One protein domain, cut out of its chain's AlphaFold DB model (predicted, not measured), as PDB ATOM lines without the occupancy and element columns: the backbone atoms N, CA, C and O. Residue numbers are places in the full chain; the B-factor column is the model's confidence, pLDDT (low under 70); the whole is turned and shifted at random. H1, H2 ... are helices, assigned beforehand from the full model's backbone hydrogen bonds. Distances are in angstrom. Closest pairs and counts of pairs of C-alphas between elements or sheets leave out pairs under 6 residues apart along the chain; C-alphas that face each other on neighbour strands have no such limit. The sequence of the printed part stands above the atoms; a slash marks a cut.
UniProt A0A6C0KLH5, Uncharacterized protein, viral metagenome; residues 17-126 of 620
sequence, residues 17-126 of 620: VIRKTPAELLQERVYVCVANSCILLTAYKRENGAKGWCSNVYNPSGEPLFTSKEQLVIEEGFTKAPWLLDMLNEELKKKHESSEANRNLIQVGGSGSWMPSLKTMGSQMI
ATOM      1  N   VAL A  17     146.094 246.227 346.988       86.12
ATOM      2  CA  VAL A  17     147.019 245.214 347.520       86.12
ATOM      3  C   VAL A  17     147.760 245.742 348.751       86.12
ATOM      4  O   VAL A  17     147.768 245.076 349.784       86.12
ATOM      5  N   ILE A  18     148.303 246.962 348.687       85.75
ATOM      6  CA  ILE A  18     149.032 247.605 349.792       85.75
ATOM      7  C   ILE A  18     148.146 247.719 351.037       85.75
ATOM      8  O   ILE A  18     148.563 247.335 352.122       85.75
ATOM      9  N   ARG A  19     146.896 248.179 350.888       88.69
ATOM     10  CA  ARG A  19     145.959 248.335 352.017       88.69
ATOM     11  C   ARG A  19     145.528 247.017 352.657       88.69
ATOM     12  O   ARG A  19     145.120 247.026 353.812       88.69
ATOM     13  N   LYS A  20     145.546 245.916 351.902       92.62
ATOM     14  CA  LYS A  20     145.165 244.580 352.386       92.62
ATOM     15  C   LYS A  20     146.344 243.797 352.965       92.62
ATOM     16  O   LYS A  20     146.126 242.758 353.575       92.62
ATOM     17  N   THR A  21     147.572 244.261 352.747       89.19
ATOM     18  CA  THR A  21     148.780 243.586 353.222       89.19
ATOM     19  C   THR A  21     149.085 244.040 354.656       89.19
ATOM     20  O   THR A  21     149.068 245.248 354.902       89.19
ATOM     21  N   PRO A  22     149.359 243.124 355.606       92.12
ATOM     22  CA  PRO A  22     149.798 243.487 356.954       92.12
ATOM     23  C   PRO A  22     151.025 244.407 356.922       92.12
ATOM     24  O   PRO A  22     151.883 244.251 356.054       92.12
ATOM     25  N   ALA A  23     151.118 245.351 357.863       82.62
ATOM     26  CA  ALA A  23     152.162 246.382 357.862       82.62
ATOM     27  C   ALA A  23     153.588 245.798 357.862       82.62
ATOM     28  O   ALA A  23     154.436 246.274 357.113       82.62
ATOM     29  N   GLU A  24     153.821 244.729 358.626       80.12
ATOM     30  CA  GLU A  24     155.118 244.039 358.699       80.12
ATOM     31  C   GLU A  24     155.512 243.414 357.353       80.12
ATOM     32  O   GLU A  24     156.594 243.673 356.827       80.12
ATOM     33  N   LEU A  25     154.591 242.670 356.731       80.75
ATOM     34  CA  LEU A  25     154.812 242.038 355.427       80.75
ATOM     35  C   LEU A  25     154.973 243.082 354.312       80.75
ATOM     36  O   LEU A  25     155.698 242.875 353.341       80.75
ATOM     37  N   LEU A  26     154.268 244.210 354.425       84.12
ATOM     38  CA  LEU A  26     154.396 245.319 353.490       84.12
ATOM     39  C   LEU A  26     155.782 245.961 353.598       84.12
ATOM     40  O   LEU A  26     156.405 246.202 352.568       84.12
ATOM     41  N   GLN A  27     156.269 246.211 354.815       75.75
ATOM     42  CA  GLN A  27     157.600 246.767 355.051       75.75
ATOM     43  C   GLN A  27     158.692 245.852 354.488       75.75
ATOM     44  O   GLN A  27     159.573 246.329 353.774       75.75
ATOM     45  N   GLU A  28     158.584 244.545 354.731       76.06
ATOM     46  CA  GLU A  28     159.486 243.541 354.166       76.06
ATOM     47  C   GLU A  28     159.478 243.565 352.635       76.06
ATOM     48  O   GLU A  28     160.524 243.719 352.008       76.06
ATOM     49  N   ARG A  29     158.299 243.491 352.009       80.81
ATOM     50  CA  ARG A  29     158.176 243.493 350.542       80.81
ATOM     51  C   ARG A  29     158.685 244.781 349.906       80.81
ATOM     52  O   ARG A  29     159.266 244.735 348.825       80.81
ATOM     53  N   VAL A  30     158.461 245.925 350.550       79.62
ATOM     54  CA  VAL A  30     158.975 247.218 350.080       79.62
ATOM     55  C   VAL A  30     160.497 247.238 350.169       79.62
ATOM     56  O   VAL A  30     161.141 247.612 349.192       79.62
ATOM     57  N   TYR A  31     161.073 246.790 351.288       76.19
ATOM     58  CA  TYR A  31     162.523 246.707 351.451       76.19
ATOM     59  C   TYR A  31     163.156 245.796 350.397       76.19
ATOM     60  O   TYR A  31     164.047 246.227 349.670       76.19
ATOM     61  N   VAL A  32     162.627 244.580 350.246       76.06
ATOM     62  CA  VAL A  32     163.037 243.606 349.228       76.06
ATOM     63  C   VAL A  32     162.988 244.217 347.824       76.06
ATOM     64  O   VAL A  32     163.944 244.116 347.059       76.06
ATOM     65  N   CYS A  33     161.890 244.895 347.484       81.94
ATOM     66  CA  CYS A  33     161.726 245.534 346.182       81.94
ATOM     67  C   CYS A  33     162.780 246.624 345.943       81.94
ATOM     68  O   CYS A  33     163.346 246.701 344.851       81.94
ATOM     69  N   VAL A  34     163.049 247.466 346.945       79.44
ATOM     70  CA  VAL A  34     164.051 248.537 346.855       79.44
ATOM     71  C   VAL A  34     165.455 247.948 346.741       79.44
ATOM     72  O   VAL A  34     166.199 248.340 345.848       79.44
ATOM     73  N   ALA A  35     165.798 246.967 347.573       78.44
ATOM     74  CA  ALA A  35     167.094 246.301 347.551       78.44
ATOM     75  C   ALA A  35     167.363 245.612 346.201       78.44
ATOM     76  O   ALA A  35     168.397 245.866 345.581       78.44
ATOM     77  N   ASN A  36     166.404 244.842 345.678       80.62
ATOM     78  CA  ASN A  36     166.520 244.206 344.361       80.62
ATOM     79  C   ASN A  36     166.630 245.244 343.230       80.62
ATOM     80  O   ASN A  36     167.394 245.055 342.285       80.62
ATOM     81  N   SER A  37     165.925 246.377 343.346       84.69
ATOM     82  CA  SER A  37     166.057 247.490 342.396       84.69
ATOM     83  C   SER A  37     167.454 248.112 342.444       84.69
ATOM     84  O   SER A  37     168.026 248.409 341.400       84.69
ATOM     85  N   CYS A  38     168.043 248.273 343.631       84.44
ATOM     86  CA  CYS A  38     169.408 248.773 343.785       84.44
ATOM     87  C   CYS A  38     170.450 247.815 343.194       84.44
ATOM     88  O   CYS A  38     171.382 248.279 342.536       84.44
ATOM     89  N   ILE A  39     170.287 246.499 343.374       83.75
ATOM     90  CA  ILE A  39     171.165 245.484 342.765       83.75
ATOM     91  C   ILE A  39     171.117 245.605 341.240       83.75
ATOM     92  O   ILE A  39     172.160 245.722 340.595       83.75
ATOM     93  N   LEU A  40     169.908 245.671 340.675       90.25
ATOM     94  CA  LEU A  40     169.689 245.873 339.243       90.25
ATOM     95  C   LEU A  40     170.340 247.162 338.730       90.25
ATOM     96  O   LEU A  40     171.073 247.133 337.746       90.25
ATOM     97  N   LEU A  41     170.118 248.290 339.410       91.06
ATOM     98  CA  LEU A  41     170.696 249.583 339.030       91.06
ATOM     99  C   LEU A  41     172.226 249.578 339.119       91.06
ATOM    100  O   LEU A  41     172.895 250.167 338.271       91.06
ATOM    101  N   THR A  42     172.786 248.899 340.120       87.19
ATOM    102  CA  THR A  42     174.238 248.783 340.304       87.19
ATOM    103  C   THR A  42     174.861 247.930 339.207       87.19
ATOM    104  O   THR A  42     175.883 248.321 338.649       87.19
ATOM    105  N   ALA A  43     174.235 246.806 338.854       89.75
ATOM    106  CA  ALA A  43     174.678 245.965 337.747       89.75
ATOM    107  C   ALA A  43     174.593 246.707 336.403       89.75
ATOM    108  O   ALA A  43     175.577 246.743 335.665       89.75
ATOM    109  N   TYR A  44     173.478 247.399 336.136       93.62
ATOM    110  CA  TYR A  44     173.314 248.234 334.941       93.62
ATOM    111  C   TYR A  44     174.399 249.310 334.836       93.62
ATOM    112  O   TYR A  44     174.985 249.515 333.773       93.62
ATOM    113  N   LYS A  45     174.700 249.974 335.958       90.62
ATOM    114  CA  LYS A  45     175.753 250.989 336.052       90.62
ATOM    115  C   LYS A  45     177.146 250.399 335.836       90.62
ATOM    116  O   LYS A  45     177.933 250.983 335.097       90.62
ATOM    117  N   ARG A  46     177.457 249.262 336.466       88.00
ATOM    118  CA  ARG A  46     178.765 248.588 336.380       88.00
ATOM    119  C   ARG A  46     179.103 248.191 334.947       88.00
ATOM    120  O   ARG A  46     180.231 248.392 334.515       88.00
ATOM    121  N   GLU A  47     178.114 247.689 334.219       92.62
ATOM    122  CA  GLU A  47     178.249 247.290 332.816       92.62
ATOM    123  C   GLU A  47     178.031 248.461 331.843       92.62
ATOM    124  O   GLU A  47     177.991 248.271 330.629       92.62
ATOM    125  N   ASN A  48     177.858 249.686 332.359       92.38
ATOM    126  CA  ASN A  48     177.603 250.903 331.587       92.38
ATOM    127  C   ASN A  48     176.466 250.743 330.553       92.38
ATOM    128  O   ASN A  48     176.538 251.249 329.432       92.38
ATOM    129  N   GLY A  49     175.432 249.980 330.917       92.69
ATOM    130  CA  GLY A  49     174.300 249.655 330.053       92.69
ATOM    131  C   GLY A  49     174.623 248.827 328.803       92.69
ATOM    132  O   GLY A  49     173.852 248.866 327.841       92.69
ATOM    133  N   ALA A  50     175.735 248.084 328.783       93.88
ATOM    134  CA  ALA A  50     176.066 247.168 327.693       93.88
ATOM    135  C   ALA A  50     174.985 246.086 327.505       93.88
ATOM    136  O   ALA A  50     174.426 245.582 328.471       93.88
ATOM    137  N   LYS A  51     174.687 245.694 326.258       95.44
ATOM    138  CA  LYS A  51     173.724 244.608 325.983       95.44
ATOM    139  C   LYS A  51     174.188 243.300 326.630       95.44
ATOM    140  O   LYS A  51     175.362 242.960 326.506       95.44
ATOM    141  N   GLY A  52     173.270 242.560 327.248       93.50
ATOM    142  CA  GLY A  52     173.582 241.339 327.992       93.50
ATOM    143  C   GLY A  52     173.982 241.567 329.453       93.50
ATOM    144  O   GLY A  52     174.279 240.600 330.142       93.50
ATOM    145  N   TRP A  53     173.990 242.803 329.969       94.56
ATOM    146  CA  TRP A  53     174.373 243.065 331.363       94.56
ATOM    147  C   TRP A  53     173.514 242.302 332.386       94.56
ATOM    148  O   TRP A  53     174.000 241.962 333.466       94.56
ATOM    149  N   CYS A  54     172.251 242.000 332.062       94.38
ATOM    150  CA  CYS A  54     171.364 241.277 332.972       94.38
ATOM    151  C   CYS A  54     171.808 239.825 333.203       94.38
ATOM    152  O   CYS A  54     171.469 239.261 334.244       94.38
ATOM    153  N   SER A  55     172.575 239.216 332.287       93.19
ATOM    154  CA  SER A  55     173.092 237.854 332.485       93.19
ATOM    155  C   SER A  55     174.197 237.779 333.538       93.19
ATOM    156  O   SER A  55     174.488 236.693 334.026       93.19
ATOM    157  N   ASN A  56     174.796 238.916 333.905       89.56
ATOM    158  CA  ASN A  56     175.857 238.992 334.911       89.56
ATOM    159  C   ASN A  56     175.314 239.192 336.337       89.56
ATOM    160  O   ASN A  56     176.091 239.357 337.279       89.56
ATOM    161  N   VAL A  57     173.988 239.202 336.510       88.62
ATOM    162  CA  VAL A  57     173.343 239.351 337.816       88.62
ATOM    163  C   VAL A  57     173.081 237.970 338.405       88.62
ATOM    164  O   VAL A  57     172.120 237.295 338.033       88.62
ATOM    165  N   TYR A  58     173.941 237.567 339.336       85.81
ATOM    166  CA  TYR A  58     173.846 236.295 340.049       85.81
ATOM    167  C   TYR A  58     173.357 236.507 341.481       85.81
ATOM    168  O   TYR A  58     173.621 237.540 342.102       85.81
ATOM    169  N   ASN A  59     172.638 235.521 342.006       79.06
ATOM    170  CA  ASN A  59     172.318 235.449 343.423       79.06
ATOM    171  C   ASN A  59     173.565 235.024 344.239       79.06
ATOM    172  O   ASN A  59     174.573 234.611 343.658       79.06
ATOM    173  N   PRO A  60     173.530 235.092 345.584       69.88
ATOM    174  CA  PRO A  60     174.660 234.654 346.410       69.88
ATOM    175  C   PRO A  60     174.997 233.157 346.268       69.88
ATOM    176  O   PRO A  60     176.106 232.756 346.594       69.88
ATOM    177  N   SER A  61     174.067 232.339 345.762       72.50
ATOM    178  CA  SER A  61     174.288 230.922 345.436       72.50
ATOM    179  C   SER A  61     174.970 230.704 344.076       72.50
ATOM    180  O   SER A  61     175.236 229.561 343.717       72.50
ATOM    181  N   GLY A  62     175.253 231.766 343.316       80.12
ATOM    182  CA  GLY A  62     175.865 231.690 341.987       80.12
ATOM    183  C   GLY A  62     174.893 231.369 340.843       80.12
ATOM    184  O   GLY A  62     175.330 231.166 339.713       80.12
ATOM    185  N   GLU A  63     173.584 231.343 341.091       84.19
ATOM    186  CA  GLU A  63     172.560 231.130 340.064       84.19
ATOM    187  C   GLU A  63     172.125 232.468 339.435       84.19
ATOM    188  O   GLU A  63     172.061 233.489 340.130       84.19
ATOM    189  N   PRO A  64     171.807 232.509 338.128       84.81
ATOM    190  CA  PRO A  64     171.352 233.731 337.471       84.81
ATOM    191  C   PRO A  64     170.000 234.184 338.037       84.81
ATOM    192  O   PRO A  64     169.054 233.403 338.117       84.81
ATOM    193  N   LEU A  65     169.891 235.470 338.382       85.88
ATOM    194  CA  LEU A  65     168.696 236.029 339.028       85.88
ATOM    195  C   LEU A  65     167.476 236.078 338.092       85.88
ATOM    196  O   LEU A  65     166.338 236.070 338.554       85.88
ATOM    197  N   PHE A  66     167.711 236.134 336.780       90.62
ATOM    198  CA  PHE A  66     166.673 236.269 335.761       90.62
ATOM    199  C   PHE A  66     166.771 235.159 334.728       90.62
ATOM    200  O   PHE A  66     167.861 234.820 334.260       90.62
ATOM    201  N   THR A  67     165.619 234.663 334.285       91.19
ATOM    202  CA  THR A  67     165.547 233.785 333.114       91.19
ATOM    203  C   THR A  67     165.888 234.557 331.837       91.19
ATOM    204  O   THR A  67     165.676 235.767 331.754       91.19
ATOM    205  N   SER A  68     166.342 233.879 330.778       92.00
ATOM    206  CA  SER A  68     166.716 234.546 329.515       92.00
ATOM    207  C   SER A  68     165.589 235.391 328.901       92.00
ATOM    208  O   SER A  68     165.853 236.379 328.224       92.00
ATOM    209  N   LYS A  69     164.320 235.028 329.139       92.88
ATOM    210  CA  LYS A  69     163.167 235.823 328.686       92.88
ATOM    211  C   LYS A  69     163.005 237.110 329.497       92.88
ATOM    212  O   LYS A  69     162.728 238.152 328.917       92.88
ATOM    213  N   GLU A  70     163.181 237.043 330.814       90.75
ATOM    214  CA  GLU A  70     163.096 238.208 331.702       90.75
ATOM    215  C   GLU A  70     164.257 239.171 331.472       90.75
ATOM    216  O   GLU A  70     164.028 240.375 331.409       90.75
ATOM    217  N   GLN A  71     165.469 238.646 331.253       93.44
ATOM    218  CA  GLN A  71     166.646 239.442 330.898       93.44
ATOM    219  C   GLN A  71     166.352 240.339 329.689       93.44
ATOM    220  O   GLN A  71     166.557 241.545 329.760       93.44
ATOM    221  N   LEU A  72     165.777 239.783 328.614       92.88
ATOM    222  CA  LEU A  72     165.421 240.559 327.420       92.88
ATOM    223  C   LEU A  72     164.403 241.667 327.713       92.88
ATOM    224  O   LEU A  72     164.563 242.782 327.225       92.88
ATOM    225  N   VAL A  73     163.372 241.385 328.515       93.12
ATOM    226  CA  VAL A  73     162.335 242.373 328.863       93.12
ATOM    227  C   VAL A  73     162.907 243.497 329.727       93.12
ATOM    228  O   VAL A  73     162.593 244.668 329.507       93.12
ATOM    229  N   ILE A  74     163.757 243.156 330.699       93.06
ATOM    230  CA  ILE A  74     164.413 244.128 331.574       93.06
ATOM    231  C   ILE A  74     165.369 244.989 330.748       93.06
ATOM    232  O   ILE A  74     165.268 246.213 330.786       93.06
ATOM    233  N   GLU A  75     166.234 244.384 329.936       95.56
ATOM    234  CA  GLU A  75     167.152 245.124 329.067       95.56
ATOM    235  C   GLU A  75     166.409 246.022 328.070       95.56
ATOM    236  O   GLU A  75     166.793 247.175 327.870       95.56
ATOM    237  N   GLU A  76     165.299 245.558 327.492       95.25
ATOM    238  CA  GLU A  76     164.446 246.387 326.636       95.25
ATOM    239  C   GLU A  76     163.842 247.577 327.410       95.25
ATOM    240  O   GLU A  76     163.765 248.695 326.899       95.25
ATOM    241  N   GLY A  77     163.443 247.367 328.667       93.00
ATOM    242  CA  GLY A  77     162.954 248.430 329.544       93.00
ATOM    243  C   GLY A  77     164.017 249.488 329.843       93.00
ATOM    244  O   GLY A  77     163.759 250.684 329.701       93.00
ATOM    245  N   PHE A  78     165.227 249.060 330.205       94.38
ATOM    246  CA  PHE A  78     166.342 249.957 330.524       94.38
ATOM    247  C   PHE A  78     166.886 250.680 329.284       94.38
ATOM    248  O   PHE A  78     167.196 251.869 329.354       94.38
ATOM    249  N   THR A  79     166.917 250.025 328.118       93.00
ATOM    250  CA  THR A  79     167.320 250.665 326.849       93.00
ATOM    251  C   THR A  79     166.341 251.745 326.388       93.00
ATOM    252  O   THR A  79     166.758 252.719 325.763       93.00
ATOM    253  N   LYS A  80     165.053 251.638 326.745       95.00
ATOM    254  CA  LYS A  80     164.062 252.711 326.545       95.00
ATOM    255  C   LYS A  80     164.246 253.894 327.508       95.00
ATOM    256  O   LYS A  80     163.629 254.938 327.296       95.00
ATOM    257  N   ALA A  81     165.089 253.764 328.533       92.19
ATOM    258  CA  ALA A  81     165.346 254.776 329.555       92.19
ATOM    259  C   ALA A  81     166.838 255.186 329.626       92.19
ATOM    260  O   ALA A  81     167.461 255.061 330.682       92.19
ATOM    261  N   PRO A  82     167.435 255.730 328.543       90.19
ATOM    262  CA  PRO A  82     168.859 256.098 328.522       90.19
ATOM    263  C   PRO A  82     169.226 257.159 329.575       90.19
ATOM    264  O   PRO A  82     170.315 257.120 330.141       90.19
ATOM    265  N   TRP A  83     168.275 258.034 329.920       89.75
ATOM    266  CA  TRP A  83     168.410 259.061 330.960       89.75
ATOM    267  C   TRP A  83     168.758 258.493 332.345       89.75
ATOM    268  O   TRP A  83     169.324 259.200 333.177       89.75
ATOM    269  N   LEU A  84     168.418 257.228 332.614       90.62
ATOM    270  CA  LEU A  84     168.701 256.584 333.892       90.62
ATOM    271  C   LEU A  84     170.207 256.368 334.074       90.62
ATOM    272  O   LEU A  84     170.729 256.579 335.164       90.62
ATOM    273  N   LEU A  85     170.912 255.997 333.000       91.75
ATOM    274  CA  LEU A  85     172.363 255.821 333.034       91.75
ATOM    275  C   LEU A  85     173.069 257.168 333.239       91.75
ATOM    276  O   LEU A  85     173.991 257.262 334.048       91.75
ATOM    277  N   ASP A  86     172.589 258.218 332.569       91.31
ATOM    278  CA  ASP A  86     173.105 259.579 332.740       91.31
ATOM    279  C   ASP A  86     172.931 260.064 334.185       91.31
ATOM    280  O   ASP A  86     173.886 260.550 334.788       91.31
ATOM    281  N   MET A  87     171.752 259.849 334.779       88.94
ATOM    282  CA  MET A  87     171.468 260.185 336.179       88.94
ATOM    283  C   MET A  87     172.390 259.434 337.151       88.94
ATOM    284  O   MET A  87     172.948 260.036 338.069       88.94
ATOM    285  N   LEU A  88     172.599 258.130 336.932       87.62
ATOM    286  CA  LEU A  88     173.483 257.302 337.759       87.62
ATOM    287  C   LEU A  88     174.966 257.703 337.637       87.62
ATOM    288  O   LEU A  88     175.737 257.494 338.583       87.62
ATOM    289  N   ASN A  89     175.368 258.267 336.495       86.56
ATOM    290  CA  ASN A  89     176.735 258.705 336.210       86.56
ATOM    291  C   ASN A  89     177.002 260.177 336.577       86.56
ATOM    292  O   ASN A  89     178.146 260.528 336.868       86.56
ATOM    293  N   GLU A  90     175.987 261.046 336.620       84.50
ATOM    294  CA  GLU A  90     176.142 262.446 337.049       84.50
ATOM    295  C   GLU A  90     176.667 262.570 338.485       84.50
ATOM    296  O   GLU A  90     177.506 263.428 338.761       84.50
ATOM    297  N   GLU A  91     176.226 261.698 339.396       68.38
ATOM    298  CA  GLU A  91     176.741 261.687 340.771       68.38
ATOM    299  C   GLU A  91     178.234 261.343 340.835       68.38
ATOM    300  O   GLU A  91     178.959 261.881 341.674       68.38
ATOM    301  N   LEU A  92     178.713 260.488 339.925       64.12
ATOM    302  CA  LEU A  92     180.137 260.184 339.810       64.12
ATOM    303  C   LEU A  92     180.910 261.372 339.257       64.12
ATOM    304  O   LEU A  92     181.965 261.682 339.791       64.12
ATOM    305  N   LYS A  93     180.392 262.074 338.242       68.56
ATOM    306  CA  LYS A  93     181.052 263.280 337.712       68.56
ATOM    307  C   LYS A  93     181.209 264.357 338.789       68.56
ATOM    308  O   LYS A  93     182.305 264.881 338.955       68.56
ATOM    309  N   LYS A  94     180.164 264.594 339.592       68.44
ATOM    310  CA  LYS A  94     180.211 265.540 340.725       68.44
ATOM    311  C   LYS A  94     181.199 265.119 341.819       68.44
ATOM    312  O   LYS A  94     181.824 265.983 342.425       68.44
ATOM    313  N   LYS A  95     181.377 263.814 342.068       57.06
ATOM    314  CA  LYS A  95     182.391 263.300 343.012       57.06
ATOM    315  C   LYS A  95     183.811 263.298 342.425       57.06
ATOM    316  O   LYS A  95     184.756 263.604 343.148       57.06
ATOM    317  N   HIS A  96     183.974 263.014 341.134       54.44
ATOM    318  CA  HIS A  96     185.275 262.956 340.458       54.44
ATOM    319  C   HIS A  96     185.960 264.319 340.339       54.44
ATOM    320  O   HIS A  96     187.183 264.367 340.405       54.44
ATOM    321  N   GLU A  97     185.208 265.418 340.258       55.66
ATOM    322  CA  GLU A  97     185.779 266.774 340.338       55.66
ATOM    323  C   GLU A  97     186.349 267.104 341.733       55.66
ATOM    324  O   GLU A  97     187.114 268.054 341.874       55.66
ATOM    325  N   SER A  98     186.028 266.306 342.762       53.00
ATOM    326  CA  SER A  98     186.479 266.521 344.146       53.00
ATOM    327  C   SER A  98     187.556 265.544 344.642       53.00
ATOM    328  O   SER A  98     188.114 265.760 345.717       53.00
ATOM    329  N   SER A  99     187.886 264.478 343.897       50.53
ATOM    330  CA  SER A  99     188.933 263.528 344.301       50.53
ATOM    331  C   SER A  99     189.454 262.708 343.112       50.53
ATOM    332  O   SER A  99     188.832 261.740 342.675       50.53
ATOM    333  N   GLU A 100     190.621 263.078 342.577       49.69
ATOM    334  CA  GLU A 100     191.268 262.375 341.454       49.69
ATOM    335  C   GLU A 100     191.895 261.017 341.832       49.69
ATOM    336  O   GLU A 100     192.324 260.277 340.948       49.69
ATOM    337  N   ALA A 101     191.916 260.643 343.116       50.28
ATOM    338  CA  ALA A 101     192.703 259.506 343.599       50.28
ATOM    339  C   ALA A 101     191.990 258.135 343.585       50.28
ATOM    340  O   ALA A 101     192.648 257.126 343.808       50.28
ATOM    341  N   ASN A 102     190.682 258.045 343.305       48.53
ATOM    342  CA  ASN A 102     189.934 256.779 343.427       48.53
ATOM    343  C   ASN A 102     189.121 256.429 342.170       48.53
ATOM    344  O   ASN A 102     187.892 256.430 342.168       48.53
ATOM    345  N   ARG A 103     189.813 256.123 341.063       46.00
ATOM    346  CA  ARG A 103     189.178 255.834 339.760       46.00
ATOM    347  C   ARG A 103     188.466 254.475 339.650       46.00
ATOM    348  O   ARG A 103     187.689 254.316 338.720       46.00
ATOM    349  N   ASN A 104     188.659 253.540 340.588       50.62
ATOM    350  CA  ASN A 104     188.149 252.160 340.454       50.62
ATOM    351  C   ASN A 104     187.248 251.665 341.603       50.62
ATOM    352  O   ASN A 104     186.799 250.521 341.571       50.62
ATOM    353  N   LEU A 105     186.938 252.495 342.602       49.84
ATOM    354  CA  LEU A 105     186.036 252.113 343.692       49.84
ATOM    355  C   LEU A 105     184.606 252.543 343.364       49.84
ATOM    356  O   LEU A 105     184.136 253.605 343.771       49.84
ATOM    357  N   ILE A 106     183.889 251.695 342.622       54.41
ATOM    358  CA  ILE A 106     182.425 251.729 342.658       54.41
ATOM    359  C   ILE A 106     182.051 251.438 344.110       54.41
ATOM    360  O   ILE A 106     182.335 250.356 344.614       54.41
ATOM    361  N   GLN A 107     181.467 252.426 344.791       45.72
ATOM    362  CA  GLN A 107     180.943 252.275 346.143       45.72
ATOM    363  C   GLN A 107     179.889 251.160 346.128       45.72
ATOM    364  O   GLN A 107     178.737 251.386 345.761       45.72
ATOM    365  N   VAL A 108     180.299 249.947 346.487       49.88
ATOM    366  CA  VAL A 108     179.388 248.847 346.787       49.88
ATOM    367  C   VAL A 108     178.698 249.253 348.087       49.88
ATOM    368  O   VAL A 108     179.371 249.611 349.053       49.88
ATOM    369  N   GLY A 109     177.365 249.342 348.079       41.12
ATOM    370  CA  GLY A 109     176.592 249.753 349.252       41.12
ATOM    371  C   GLY A 109     177.039 248.968 350.486       41.12
ATOM    372  O   GLY A 109     177.239 247.760 350.398       41.12
ATOM    373  N   GLY A 110     177.265 249.670 351.599       39.78
ATOM    374  CA  GLY A 110     177.857 249.086 352.798       39.78
ATOM    375  C   GLY A 110     177.069 247.874 353.282       39.78
ATOM    376  O   GLY A 110     175.952 248.025 353.771       39.78
ATOM    377  N   SER A 111     177.682 246.695 353.195       43.12
ATOM    378  CA  SER A 111     177.256 245.469 353.870       43.12
ATOM    379  C   SER A 111     177.560 245.571 355.368       43.12
ATOM    380  O   SER A 111     178.308 244.778 355.931       43.12
ATOM    381  N   GLY A 112     177.057 246.618 356.022       44.16
ATOM    382  CA  GLY A 112     177.131 246.697 357.472       44.16
ATOM    383  C   GLY A 112     176.228 245.625 358.076       44.16
ATOM    384  O   GLY A 112     175.088 245.490 357.639       44.16
ATOM    385  N   SER A 113     176.714 244.936 359.110       40.56
ATOM    386  CA  SER A 113     176.004 243.922 359.922       40.56
ATOM    387  C   SER A 113     174.585 244.336 360.391       40.56
ATOM    388  O   SER A 113     173.737 243.505 360.694       40.56
ATOM    389  N   TRP A 114     174.263 245.633 360.360       41.59
ATOM    390  CA  TRP A 114     172.966 246.201 360.735       41.59
ATOM    391  C   TRP A 114     171.929 246.286 359.596       41.59
ATOM    392  O   TRP A 114     170.782 246.651 359.858       41.59
ATOM    393  N   MET A 115     172.289 245.987 358.339       45.81
ATOM    394  CA  MET A 115     171.315 245.915 357.243       45.81
ATOM    395  C   MET A 115     170.743 244.495 357.120       45.81
ATOM    396  O   MET A 115     171.523 243.550 357.026       45.81
ATOM    397  N   PRO A 116     169.405 244.323 357.081       47.00
ATOM    398  CA  PRO A 116     168.801 243.010 356.905       47.00
ATOM    399  C   PRO A 116     169.279 242.382 355.595       47.00
ATOM    400  O   PRO A 116     169.016 242.901 354.508       47.00
ATOM    401  N   SER A 117     169.989 241.261 355.695       52.66
ATOM    402  CA  SER A 117     170.385 240.486 354.529       52.66
ATOM    403  C   SER A 117     169.153 239.800 353.934       52.66
ATOM    404  O   SER A 117     168.244 239.333 354.628       52.66
ATOM    405  N   LEU A 118     169.081 239.788 352.609       52.41
ATOM    406  CA  LEU A 118     168.062 239.034 351.893       52.41
ATOM    407  C   LEU A 118     168.496 237.569 351.826       52.41
ATOM    408  O   LEU A 118     169.670 237.292 351.577       52.41
ATOM    409  N   LYS A 119     167.559 236.623 351.986       56.00
ATOM    410  CA  LYS A 119     167.842 235.214 351.650       56.00
ATOM    411  C   LYS A 119     168.304 235.101 350.195       56.00
ATOM    412  O   LYS A 119     167.976 235.947 349.366       56.00
ATOM    413  N   THR A 120     168.976 234.002 349.871       48.78
ATOM    414  CA  THR A 120     169.610 233.652 348.584       48.78
ATOM    415  C   THR A 120     168.727 233.737 347.327       48.78
ATOM    416  O   THR A 120     169.235 233.585 346.225       48.78
ATOM    417  N   MET A 121     167.435 234.063 347.447       49.09
ATOM    418  CA  MET A 121     166.536 234.355 346.318       49.09
ATOM    419  C   MET A 121     165.827 235.718 346.395       49.09
ATOM    420  O   MET A 121     164.862 235.953 345.674       49.09
ATOM    421  N   GLY A 122     166.255 236.625 347.279       51.97
ATOM    422  CA  GLY A 122     165.689 237.972 347.371       51.97
ATOM    423  C   GLY A 122     164.197 238.000 347.711       51.97
ATOM    424  O   GLY A 122     163.537 238.973 347.376       51.97
ATOM    425  N   SER A 123     163.641 236.937 348.303       48.97
ATOM    426  CA  SER A 123     162.193 236.774 348.513       48.97
ATOM    427  C   SER A 123     161.735 237.064 349.943       48.97
ATOM    428  O   SER A 123     160.549 237.313 350.157       48.97
ATOM    429  N   GLN A 124     162.657 237.038 350.907       53.12
ATOM    430  CA  GLN A 124     162.391 237.246 352.330       53.12
ATOM    431  C   GLN A 124     163.567 237.980 352.980       53.12
ATOM    432  O   GLN A 124     164.727 237.721 352.634       53.12
ATOM    433  N   MET A 125     163.271 238.873 353.926       42.72
ATOM    434  CA  MET A 125     164.289 239.399 354.836       42.72
ATOM    435  C   MET A 125     164.676 238.295 355.815       42.72
ATOM    436  O   MET A 125     163.812 237.655 356.417       42.72
ATOM    437  N   ILE A 126     165.976 238.083 356.010       48.44
ATOM    438  CA  ILE A 126     166.437 237.352 357.183       48.44
ATOM    439  C   ILE A 126     166.155 238.287 358.360       48.44
ATOM    440  O   ILE A 126     166.699 239.392 358.429       48.44
TER     441      ILE A 126
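What this domain is: This is residues 17 to 126 of the 620 residues of an uncharacterized protein of viral metagenome (UniProt A0A6C0KLH5). One long helix, H2, forms the backbone of the shape, with short H1 at its first end and H3 and H5 packed on its last turns; H4 packs on H3. A tail without named elements, residues 97 to 126, folds back from H5 toward H2, and residues 93 to 105 stick out. The 110 printed residues, all helix in class with five named helices, H1 to H5, are only just loose, close to compact: radius of gyration of the C-alphas 16.1 A, spans 48 by 35 by 30 A.

Where its parts are: H1 is residues 17 to 20, 5.2 A long, from C-alpha 17 at (147.019, 245.214, 347.520). H2 is residues 23 to 46, 34.3 A; H3 residues 53 to 56, 5.6 A; H4 residues 68 to 79, 16.3 A; H5 residues 82 to 96, 21.4 A, to C-alpha 96 at (185.275, 262.956, 340.458).

How they stand to each other: H1 is close to H2 but not clearly touching; their closest C-alphas, Ile 18 and Leu 26, are 6.9 A apart. With residues 40 to 44 alone, H2 touches H3; the closest C-alphas are Tyr 44 and Trp 53, 6.4 A. H3 touches H4, closest C-alphas Cys 54 and Gln 71, 5.5 A. H2, with residues 44 to 45 alone, touches residues 85 to 89 of H5, about perpendicular at 78 degrees; the closest C-alphas are Lys 45 and Leu 85, 6.6 A. H2 and H4 are only just apart, closest 8.4 A. Every O i to N i+4 pair is within hydrogen-bond range in H2 and H4, and 8 of 11 in H5; H1 and H3 are too short for such a pair.

The domain as a whole: The C-alphas farthest apart, Lys 20 and Glu 100, are 50.6 A apart. The printed part has no cut; the H3 to H4 link is long, 11 residues. pLDDT is under 70 at residue 60 and residues 91 to 126.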